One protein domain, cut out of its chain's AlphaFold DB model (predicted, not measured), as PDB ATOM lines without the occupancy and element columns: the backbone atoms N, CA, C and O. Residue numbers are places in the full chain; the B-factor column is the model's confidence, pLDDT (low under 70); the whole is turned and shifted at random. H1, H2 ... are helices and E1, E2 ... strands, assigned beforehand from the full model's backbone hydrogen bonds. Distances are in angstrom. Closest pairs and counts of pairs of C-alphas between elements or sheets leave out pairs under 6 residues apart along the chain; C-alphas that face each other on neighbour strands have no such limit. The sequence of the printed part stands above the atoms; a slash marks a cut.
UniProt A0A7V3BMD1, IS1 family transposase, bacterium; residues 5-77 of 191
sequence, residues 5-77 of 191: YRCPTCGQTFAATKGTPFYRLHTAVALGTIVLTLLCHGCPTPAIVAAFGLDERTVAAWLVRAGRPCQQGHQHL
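AT A GLANCE: This is residues 5 to 77 of the 191 residues of the protein "IS1 family transposase" of bacterium (UniProt A0A7V3BMD1). The long helix H3 has two shorter helices, H1 and H2, packed on its residues 56 to 66; at the far end from H2 a loop, residues 7 to 12, sticks out. The printed part has 73 residues, mostly helix, with E1, H1, H2 and H3 in order; it is loose, radius of gyration of the C-alphas 14.5 A, spanning 46 by 26 by 17 A.

HOW THE PARTS SIT: Start at H3, residues 56 to 77: its residues 59 to 66 alone touch H1, residues 29 to 40, about perpendicular at 79 degrees, closest C-alphas Leu 36 and Leu 63, 6.7 A. Its residues 56 to 60 alone touch H2, residues 45 to 52, closest C-alphas Val 49 and Glu 56, 6.0 A. H1 and H2, a helical hairpin, only just touch, with 3 pairs of C-alphas within 8 A. E1, residues 13 to 15, pairs with no named strand and is apart from H1, H2 and H3. Every O i to N i+4 pair is within hydrogen-bond range in H1 and H2, 16 of 18 in H3.

IN THESE COORDINATES: Find C-alpha 13, where E1 begins, at (160.878, 176.482, 121.590). H1 measures 16.3 A; H3 runs 32.0 A to C-alpha 77 at (155.136, 162.232, 140.156).

THE WHOLE: The farthest C-alphas, Thr 9 and Ala 50, are 46.1 A apart. The link from E1 to H1 is long; the printed part has no cut, and no printed residue is under 70 in pLDDT.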
ATOM      1  N   TYR A   5     155.616 177.882 122.957       92.94
ATOM      2  CA  TYR A   5     156.258 178.390 124.161       92.94
ATOM      3  C   TYR A   5     157.778 178.331 124.015       92.94
ATOM      4  O   TYR A   5     158.307 177.591 123.179       92.94
ATOM      5  N   ARG A   6     158.484 179.104 124.841       94.94
ATOM      6  CA  ARG A   6     159.946 179.095 124.953       94.94
ATOM      7  C   ARG A   6     160.326 178.709 126.377       94.94
ATOM      8  O   ARG A   6     159.840 179.320 127.323       94.94
ATOM      9  N   CYS A   7     161.178 177.700 126.532       92.94
ATOM     10  CA  CYS A   7     161.684 177.311 127.844       92.94
ATOM     11  C   CYS A   7     162.637 178.399 128.375       92.94
ATOM     12  O   CYS A   7     163.601 178.724 127.674       92.94
ATOM     13  N   PRO A   8     162.428 178.941 129.589       93.75
ATOM     14  CA  PRO A   8     163.322 179.952 130.153       93.75
ATOM     15  C   PRO A   8     164.698 179.382 130.531       93.75
ATOM     16  O   PRO A   8     165.673 180.121 130.547       93.75
ATOM     17  N   THR A   9     164.801 178.074 130.792       95.56
ATOM     18  CA  THR A   9     166.047 177.424 131.226       95.56
ATOM     19  C   THR A   9     166.969 177.066 130.061       95.56
ATOM     20  O   THR A   9     168.152 177.379 130.103       95.56
ATOM     21  N   CYS A  10     166.456 176.410 129.011       94.31
ATOM     22  CA  CYS A  10     167.276 175.960 127.875       94.31
ATOM     23  C   CYS A  10     167.092 176.794 126.597       94.31
ATOM     24  O   CYS A  10     167.742 176.530 125.588       94.31
ATOM     25  N   GLY A  11     166.171 177.763 126.592       93.50
ATOM     26  CA  GLY A  11     165.908 178.648 125.455       93.50
ATOM     27  C   GLY A  11     165.193 178.004 124.260       93.50
ATOM     28  O   GLY A  11     164.800 178.736 123.347       93.50
ATOM     29  N   GLN A  12     164.994 176.680 124.251       94.00
ATOM     30  CA  GLN A  12     164.335 175.956 123.160       94.00
ATOM     31  C   GLN A  12     162.842 176.293 123.068       94.00
ATOM     32  O   GLN A  12     162.169 176.514 124.080       94.00
ATOM     33  N   THR A  13     162.313 176.302 121.840       93.00
ATOM     34  CA  THR A  13     160.878 176.482 121.590       93.00
ATOM     35  C   THR A  13     160.172 175.142 121.438       93.00
ATOM     36  O   THR A  13     160.719 174.188 120.884       93.00
ATOM     37  N   PHE A  14     158.938 175.057 121.925       91.94
ATOM     38  CA  PHE A  14     158.113 173.861 121.813       91.94
ATOM     39  C   PHE A  14     156.645 174.229 121.594       91.94
ATOM     40  O   PHE A  14     156.198 175.315 121.952       91.94
ATOM     41  N   ALA A  15     155.894 173.334 120.955       91.69
ATOM     42  CA  ALA A  15     154.461 173.518 120.751       91.69
ATOM     43  C   ALA A  15     153.692 173.324 122.063       91.69
ATOM     44  O   ALA A  15     154.080 172.486 122.873       91.69
ATOM     45  N   ALA A  16     152.572 174.021 122.241       89.19
ATOM     46  CA  ALA A  16     151.723 173.913 123.429       89.19
ATOM     47  C   ALA A  16     151.224 172.488 123.692       89.19
ATOM     48  O   ALA A  16     151.042 172.080 124.832       89.19
ATOM     49  N   THR A  17     151.043 171.706 122.632       89.25
ATOM     50  CA  THR A  17     150.617 170.311 122.733       89.25
ATOM     51  C   THR A  17     151.789 169.345 122.933       89.25
ATOM     52  O   THR A  17     151.563 168.151 123.099       89.25
ATOM     53  N   LYS A  18     153.050 169.800 122.891       88.50
ATOM     54  CA  LYS A  18     154.221 168.924 123.035       88.50
ATOM     55  C   LYS A  18     154.136 168.175 124.366       88.50
ATOM     56  O   LYS A  18     153.935 168.776 125.410       88.50
ATOM     57  N   GLY A  19     154.303 166.852 124.316       82.69
ATOM     58  CA  GLY A  19     154.165 166.002 125.503       82.69
ATOM     59  C   GLY A  19     152.718 165.662 125.868       82.69
ATOM     60  O   GLY A  19     152.505 164.949 126.837       82.69
ATOM     61  N   THR A  20     151.724 166.097 125.087       86.94
ATOM     62  CA  THR A  20     150.320 165.710 125.268       86.94
ATOM     63  C   THR A  20     149.874 164.710 124.193       86.94
ATOM     64  O   THR A  20     150.535 164.552 123.150       86.94
ATOM     65  N   PRO A  21     148.715 164.051 124.392       86.06
ATOM     66  CA  PRO A  21     148.129 163.173 123.384       86.06
ATOM     67  C   PRO A  21     147.828 163.897 122.060       86.06
ATOM     68  O   PRO A  21     147.737 163.249 121.023       86.06
ATOM     69  N   PHE A  22     147.752 165.232 122.055       89.06
ATOM     70  CA  PHE A  22     147.342 166.038 120.901       89.06
ATOM     71  C   PHE A  22     148.501 166.531 120.023       89.06
ATOM     72  O   PHE A  22     148.269 167.167 118.997       89.06
ATOM     73  N   TYR A  23     149.757 166.240 120.383       85.88
ATOM     74  CA  TYR A  23     150.908 166.725 119.613       85.88
ATOM     75  C   TYR A  23     150.901 166.253 118.153       85.88
ATOM     76  O   TYR A  23     150.906 165.055 117.891       85.88
ATOM     77  N   ARG A  24     150.962 167.160 117.171       84.12
ATOM     78  CA  ARG A  24     150.882 166.793 115.736       84.12
ATOM     79  C   ARG A  24     149.631 165.969 115.384       84.12
ATOM     80  O   ARG A  24     149.685 165.099 114.516       84.12
ATOM     81  N   LEU A  25     148.524 166.186 116.090       84.25
ATOM     82  CA  LEU A  25     147.250 165.597 115.709       84.25
ATOM     83  C   LEU A  25     146.715 166.340 114.476       84.25
ATOM     84  O   LEU A  25     146.577 167.559 114.500       84.25
ATOM     85  N   HIS A  26     146.431 165.607 113.399       84.06
ATOM     86  CA  HIS A  26     145.855 166.172 112.170       84.06
ATOM     87  C   HIS A  26     144.326 166.333 112.240       84.06
ATOM     88  O   HIS A  26     143.722 166.951 111.370       84.06
ATOM     89  N   THR A  27     143.707 165.790 113.287       82.94
ATOM     90  CA  THR A  27     142.275 165.876 113.582       82.94
ATOM     91  C   THR A  27     142.006 166.953 114.634       82.94
ATOM     92  O   THR A  27     142.887 167.296 115.425       82.94
ATOM     93  N   ALA A  28     140.780 167.476 114.677       88.25
ATOM     94  CA  ALA A  28     140.373 168.444 115.689       88.25
ATOM     95  C   ALA A  28     140.570 167.894 117.115       88.25
ATOM     96  O   ALA A  28     140.102 166.800 117.442       88.25
ATOM     97  N   VAL A  29     141.210 168.688 117.982       90.06
ATOM     98  CA  VAL A  29     141.474 168.334 119.391       90.06
ATOM     99  C   VAL A  29     140.184 167.974 120.130       90.06
ATOM    100  O   VAL A  29     140.172 167.006 120.880       90.06
ATOM    101  N   ALA A  30     139.085 168.688 119.864       93.38
ATOM    102  CA  ALA A  30     137.783 168.426 120.477       93.38
ATOM    103  C   ALA A  30     137.290 166.987 120.237       93.38
ATOM    104  O   ALA A  30     136.863 166.323 121.179       93.38
ATOM    105  N   LEU A  31     137.412 166.477 119.004       94.75
ATOM    106  CA  LEU A  31     137.037 165.099 118.685       94.75
ATOM    107  C   LEU A  31     137.946 164.097 119.406       94.75
ATOM    108  O   LEU A  31     137.457 163.137 119.995       94.75
ATOM    109  N   GLY A  32     139.260 164.350 119.416       93.25
ATOM    110  CA  GLY A  32     140.220 163.529 120.156       93.25
ATOM    111  C   GLY A  32     139.894 163.447 121.649       93.25
ATOM    112  O   GLY A  32     139.916 162.359 122.221       93.25
ATOM    113  N   THR A  33     139.528 164.570 122.268       94.75
ATOM    114  CA  THR A  33     139.104 164.622 123.674       94.75
ATOM    115  C   THR A  33     137.851 163.786 123.916       94.75
ATOM    116  O   THR A  33     137.849 162.977 124.836       94.75
ATOM    117  N   ILE A  34     136.811 163.920 123.085       96.88
ATOM    118  CA  ILE A  34     135.573 163.129 123.223       96.88
ATOM    119  C   ILE A  34     135.876 161.632 123.121       96.88
ATOM    120  O   ILE A  34     135.454 160.857 123.978       96.88
ATOM    121  N   VAL A  35     136.649 161.225 122.111       96.44
ATOM    122  CA  VAL A  35     137.015 159.820 121.902       96.44
ATOM    123  C   VAL A  35     137.801 159.262 123.088       96.44
ATOM    124  O   VAL A  35     137.476 158.180 123.574       96.44
ATOM    125  N   LEU A  36     138.800 159.993 123.591       95.81
ATOM    126  CA  LEU A  36     139.578 159.560 124.755       95.81
ATOM    127  C   LEU A  36     138.715 159.468 126.016       95.81
ATOM    128  O   LEU A  36     138.832 158.490 126.750       95.81
ATOM    129  N   THR A  37     137.812 160.422 126.241       96.81
ATOM    130  CA  THR A  37     136.853 160.370 127.352       96.81
ATOM    131  C   THR A  37     135.979 159.121 127.266       96.81
ATOM    132  O   THR A  37     135.886 158.373 128.237       96.81
ATOM    133  N   LEU A  38     135.395 158.833 126.100       97.81
ATOM    134  CA  LEU A  38     134.570 157.639 125.897       97.81
ATOM    135  C   LEU A  38     135.351 156.348 126.176       97.81
ATOM    136  O   LEU A  38     134.840 155.472 126.874       97.81
ATOM    137  N   LEU A  39     136.592 156.247 125.694       96.69
ATOM    138  CA  LEU A  39     137.463 155.101 125.973       96.69
ATOM    139  C   LEU A  39     137.752 154.952 127.474       96.69
ATOM    140  O   LEU A  39     137.660 153.846 128.002       96.69
ATOM    141  N   CYS A  40     138.052 156.049 128.176       94.69
ATOM    142  CA  CYS A  40     138.292 156.042 129.623       94.69
ATOM    143  C   CYS A  40     137.060 155.601 130.429       94.69
ATOM    144  O   CYS A  40     137.210 154.987 131.482       94.69
ATOM    145  N   HIS A  41     135.855 155.872 129.925       96.31
ATOM    146  CA  HIS A  41     134.595 155.410 130.516       96.31
ATOM    147  C   HIS A  41     134.165 154.009 130.044       96.31
ATOM    148  O   HIS A  41     133.074 153.558 130.382       96.31
ATOM    149  N   GLY A  42     135.012 153.297 129.293       94.44
ATOM    150  CA  GLY A  42     134.769 151.913 128.885       94.44
ATOM    151  C   GLY A  42     133.888 151.753 127.644       94.44
ATOM    152  O   GLY A  42     133.408 150.650 127.384       94.44
ATOM    153  N   CYS A  43     133.677 152.815 126.860       96.75
ATOM    154  CA  CYS A  43     132.962 152.714 125.590       96.75
ATOM    155  C   CYS A  43     133.735 151.805 124.611       96.75
ATOM    156  O   CYS A  43     134.921 152.055 124.359       96.75
ATOM    157  N   PRO A  44     133.101 150.767 124.033       94.38
ATOM    158  CA  PRO A  44     133.768 149.875 123.090       94.38
ATOM    159  C   PRO A  44     134.268 150.614 121.842       94.38
ATOM    160  O   PRO A  44     133.538 151.398 121.236       94.38
ATOM    161  N   THR A  45     135.486 150.299 121.389       95.38
ATOM    162  CA  THR A  45     136.077 150.882 120.170       95.38
ATOM    163  C   THR A  45     135.163 150.796 118.936       95.38
ATOM    164  O   THR A  45     135.037 151.816 118.256       95.38
ATOM    165  N   PRO A  46     134.453 149.678 118.661       95.81
ATOM    166  CA  PRO A  46     133.531 149.610 117.524       95.81
ATOM    167  C   PRO A  46     132.383 150.628 117.595       95.81
ATOM    168  O   PRO A  46     131.967 151.149 116.564       95.81
ATOM    169  N   ALA A  47     131.897 150.955 118.799       97.50
ATOM    170  CA  ALA A  47     130.839 151.949 118.976       97.50
ATOM    171  C   ALA A  47     131.341 153.362 118.642       97.50
ATOM    172  O   ALA A  47     130.645 154.127 117.982       97.50
ATOM    173  N   ILE A  48     132.577 153.687 119.034       97.94
ATOM    174  CA  ILE A  48     133.230 154.959 118.693       97.94
ATOM    175  C   ILE A  48     133.461 155.059 117.180       97.94
ATOM    176  O   ILE A  48     133.169 156.089 116.576       97.94
ATOM    177  N   VAL A  49     133.960 153.986 116.563       97.75
ATOM    178  CA  VAL A  49     134.168 153.898 115.109       97.75
ATOM    179  C   VAL A  49     132.864 154.162 114.359       97.75
ATOM    180  O   VAL A  49     132.834 155.029 113.487       97.75
ATOM    181  N   ALA A  50     131.778 153.487 114.747       97.75
ATOM    182  CA  ALA A  50     130.469 153.656 114.123       97.75
ATOM    183  C   ALA A  50     129.882 155.061 114.339       97.75
ATOM    184  O   ALA A  50     129.345 155.646 113.404       97.75
ATOM    185  N   ALA A  51     130.006 155.621 115.547       97.69
ATOM    186  CA  ALA A  51     129.422 156.919 115.889       97.69
ATOM    187  C   ALA A  51     130.122 158.105 115.207       97.69
ATOM    188  O   ALA A  51     129.468 159.092 114.876       97.69
ATOM    189  N   PHE A  52     131.442 158.026 115.006       95.94
ATOM    190  CA  PHE A  52     132.247 159.146 114.501       95.94
ATOM    191  C   PHE A  52     132.838 158.914 113.103       95.94
ATOM    192  O   PHE A  52     133.559 159.779 112.609       95.94
ATOM    193  N   GLY A  53     132.570 157.767 112.466       95.88
ATOM    194  CA  GLY A  53     133.107 157.430 111.141       95.88
ATOM    195  C   GLY A  53     134.637 157.342 111.108       95.88
ATOM    196  O   GLY A  53     135.262 157.708 110.114       95.88
ATOM    197  N   LEU A  54     135.253 156.923 112.218       95.50
ATOM    198  CA  LEU A  54     136.708 156.859 112.376       95.50
ATOM    199  C   LEU A  54     137.257 155.487 111.986       95.50
ATOM    200  O   LEU A  54     136.607 154.471 112.192       95.50
ATOM    201  N   ASP A  55     138.502 155.439 111.520       95.38
ATOM    202  CA  ASP A  55     139.220 154.171 111.378       95.38
ATOM    203  C   ASP A  55     139.608 153.613 112.763       95.38
ATOM    204  O   ASP A  55     140.141 154.333 113.616       95.38
ATOM    205  N   GLU A  56     139.376 152.319 112.994       96.25
ATOM    206  CA  GLU A  56     139.668 151.646 114.268       96.25
ATOM    207  C   GLU A  56     141.138 151.793 114.694       96.25
ATOM    208  O   GLU A  56     141.438 152.024 115.871       96.25
ATOM    209  N   ARG A  57     142.073 151.743 113.737       95.44
ATOM    210  CA  ARG A  57     143.511 151.910 113.990       95.44
ATOM    211  C   ARG A  57     143.821 153.325 114.455       95.44
ATOM    212  O   ARG A  57     144.739 153.507 115.252       95.44
ATOM    213  N   THR A  58     143.053 154.316 114.003       93.25
ATOM    214  CA  THR A  58     143.181 155.706 114.467       93.25
ATOM    215  C   THR A  58     142.775 155.823 115.932       93.25
ATOM    216  O   THR A  58     143.534 156.379 116.728       93.25
ATOM    217  N   VAL A  59     141.640 155.234 116.320       95.25
ATOM    218  CA  VAL A  59     141.179 155.222 117.721       95.25
ATOM    219  C   VAL A  59     142.189 154.501 118.622       95.25
ATOM    220  O   VAL A  59     142.582 155.027 119.667       95.25
ATOM    221  N   ALA A  60     142.689 153.338 118.190       93.50
ATOM    222  CA  ALA A  60     143.720 152.594 118.913       93.50
ATOM    223  C   ALA A  60     145.031 153.393 119.045       93.50
ATOM    224  O   ALA A  60     145.630 153.443 120.125       93.50
ATOM    225  N   ALA A  61     145.468 154.063 117.975       92.69
ATOM    226  CA  ALA A  61     146.659 154.905 117.996       92.69
ATOM    227  C   ALA A  61     146.509 156.087 118.964       92.69
ATOM    228  O   ALA A  61     147.465 156.410 119.672       92.69
ATOM    229  N   TRP A  62     145.329 156.710 119.040       93.44
ATOM    230  CA  TRP A  62     145.056 157.781 120.003       93.44
ATOM    231  C   TRP A  62     145.125 157.285 121.444       93.44
ATOM    232  O   TRP A  62     145.766 157.940 122.265       93.44
ATOM    233  N   LEU A  63     144.559 156.114 121.743       93.81
ATOM    234  CA  LEU A  63     144.634 155.518 123.079       93.81
ATOM    235  C   LEU A  63     146.085 155.246 123.500       93.81
ATOM    236  O   LEU A  63     146.521 155.681 124.567       93.81
ATOM    237  N   VAL A  64     146.865 154.585 122.638       92.75
ATOM    238  CA  VAL A  64     148.291 154.306 122.893       92.75
ATOM    239  C   VAL A  64     149.067 155.604 123.094       92.75
ATOM    240  O   VAL A  64     149.918 155.710 123.979       92.75
ATOM    241  N   ARG A  65     148.781 156.609 122.268       92.31
ATOM    242  CA  ARG A  65     149.417 157.918 122.348       92.31
ATOM    243  C   ARG A  65     149.074 158.643 123.646       92.31
ATOM    244  O   ARG A  65     149.963 159.281 124.204       92.31
ATOM    245  N   ALA A  66     147.839 158.525 124.126       93.00
ATOM    246  CA  ALA A  66     147.404 159.115 125.382       93.00
ATOM    247  C   ALA A  66     148.024 158.435 126.607       93.00
ATOM    248  O   ALA A  66     148.392 159.117 127.559       93.00
ATOM    249  N   GLY A  67     148.239 157.117 126.555       93.50
ATOM    250  CA  GLY A  67     148.859 156.372 127.653       93.50
ATOM    251  C   GLY A  67     150.324 156.740 127.926       93.50
ATOM    252  O   GLY A  67     150.760 156.692 129.072       93.50
ATOM    253  N   ARG A  68     151.095 157.154 126.908       92.44
ATOM    254  CA  ARG A  68     152.526 157.502 127.063       92.44
ATOM    255  C   ARG A  68     152.780 158.638 128.065       92.44
ATOM    256  O   ARG A  68     153.563 158.420 128.989       92.44
ATOM    257  N   PRO A  69     152.164 159.830 127.932       92.00
ATOM    258  CA  PRO A  69     152.340 160.889 128.918       92.00
ATOM    259  C   PRO A  69     151.743 160.529 130.280       92.00
ATOM    260  O   PRO A  69     152.304 160.938 131.290       92.00
ATOM    261  N   CYS A  70     150.679 159.713 130.347       91.69
ATOM    262  CA  CYS A  70     150.176 159.194 131.623       91.69
ATOM    263  C   CYS A  70     151.233 158.341 132.338       91.69
ATOM    264  O   CYS A  70     151.484 158.545 133.521       91.69
ATOM    265  N   GLN A  71     151.904 157.435 131.620       93.38
ATOM    266  CA  GLN A  71     152.984 156.620 132.177       93.38
ATOM    267  C   GLN A  71     154.167 157.479 132.639       93.38
ATOM    268  O   GLN A  71     154.681 157.269 133.735       93.38
ATOM    269  N   GLN A  72     154.581 158.460 131.832       93.44
ATOM    270  CA  GLN A  72     155.674 159.374 132.179       93.44
ATOM    271  C   GLN A  72     155.332 160.233 133.399       93.44
ATOM    272  O   GLN A  72     156.153 160.367 134.301       93.44
ATOM    273  N   GLY A  73     154.116 160.779 133.452       93.56
ATOM    274  CA  GLY A  73     153.622 161.534 134.599       93.56
ATOM    275  C   GLY A  73     153.573 160.675 135.858       93.56
ATOM    276  O   GLY A  73     154.040 161.108 136.905       93.56
ATOM    277  N   HIS A  74     153.106 159.429 135.752       95.50
ATOM    278  CA  HIS A  74     153.096 158.481 136.868       95.50
ATOM    279  C   HIS A  74     154.506 158.187 137.388       95.50
ATOM    280  O   HIS A  74     154.759 158.244 138.589       95.50
ATOM    281  N   GLN A  75     155.451 157.935 136.481       95.75
ATOM    282  CA  GLN A  75     156.856 157.737 136.831       95.75
ATOM    283  C   GLN A  75     157.437 158.972 137.527       95.75
ATOM    284  O   GLN A  75     158.074 158.853 138.568       95.75
ATOM    285  N   HIS A  76     157.187 160.159 136.977       95.00
ATOM    286  CA  HIS A  76     157.765 161.409 137.461       95.00
ATOM    287  C   HIS A  76     157.138 161.931 138.758       95.00
ATOM    288  O   HIS A  76     157.828 162.583 139.530       95.00
ATOM    289  N   LEU A  77     155.851 161.681 139.000       94.94
ATOM    290  CA  LEU A  77     155.136 162.232 140.156       94.94
ATOM    291  C   LEU A  77     154.965 161.216 141.285       94.94
ATOM    292  O   LEU A  77     154.994 161.593 142.451       94.94
TER     293      LEU A  77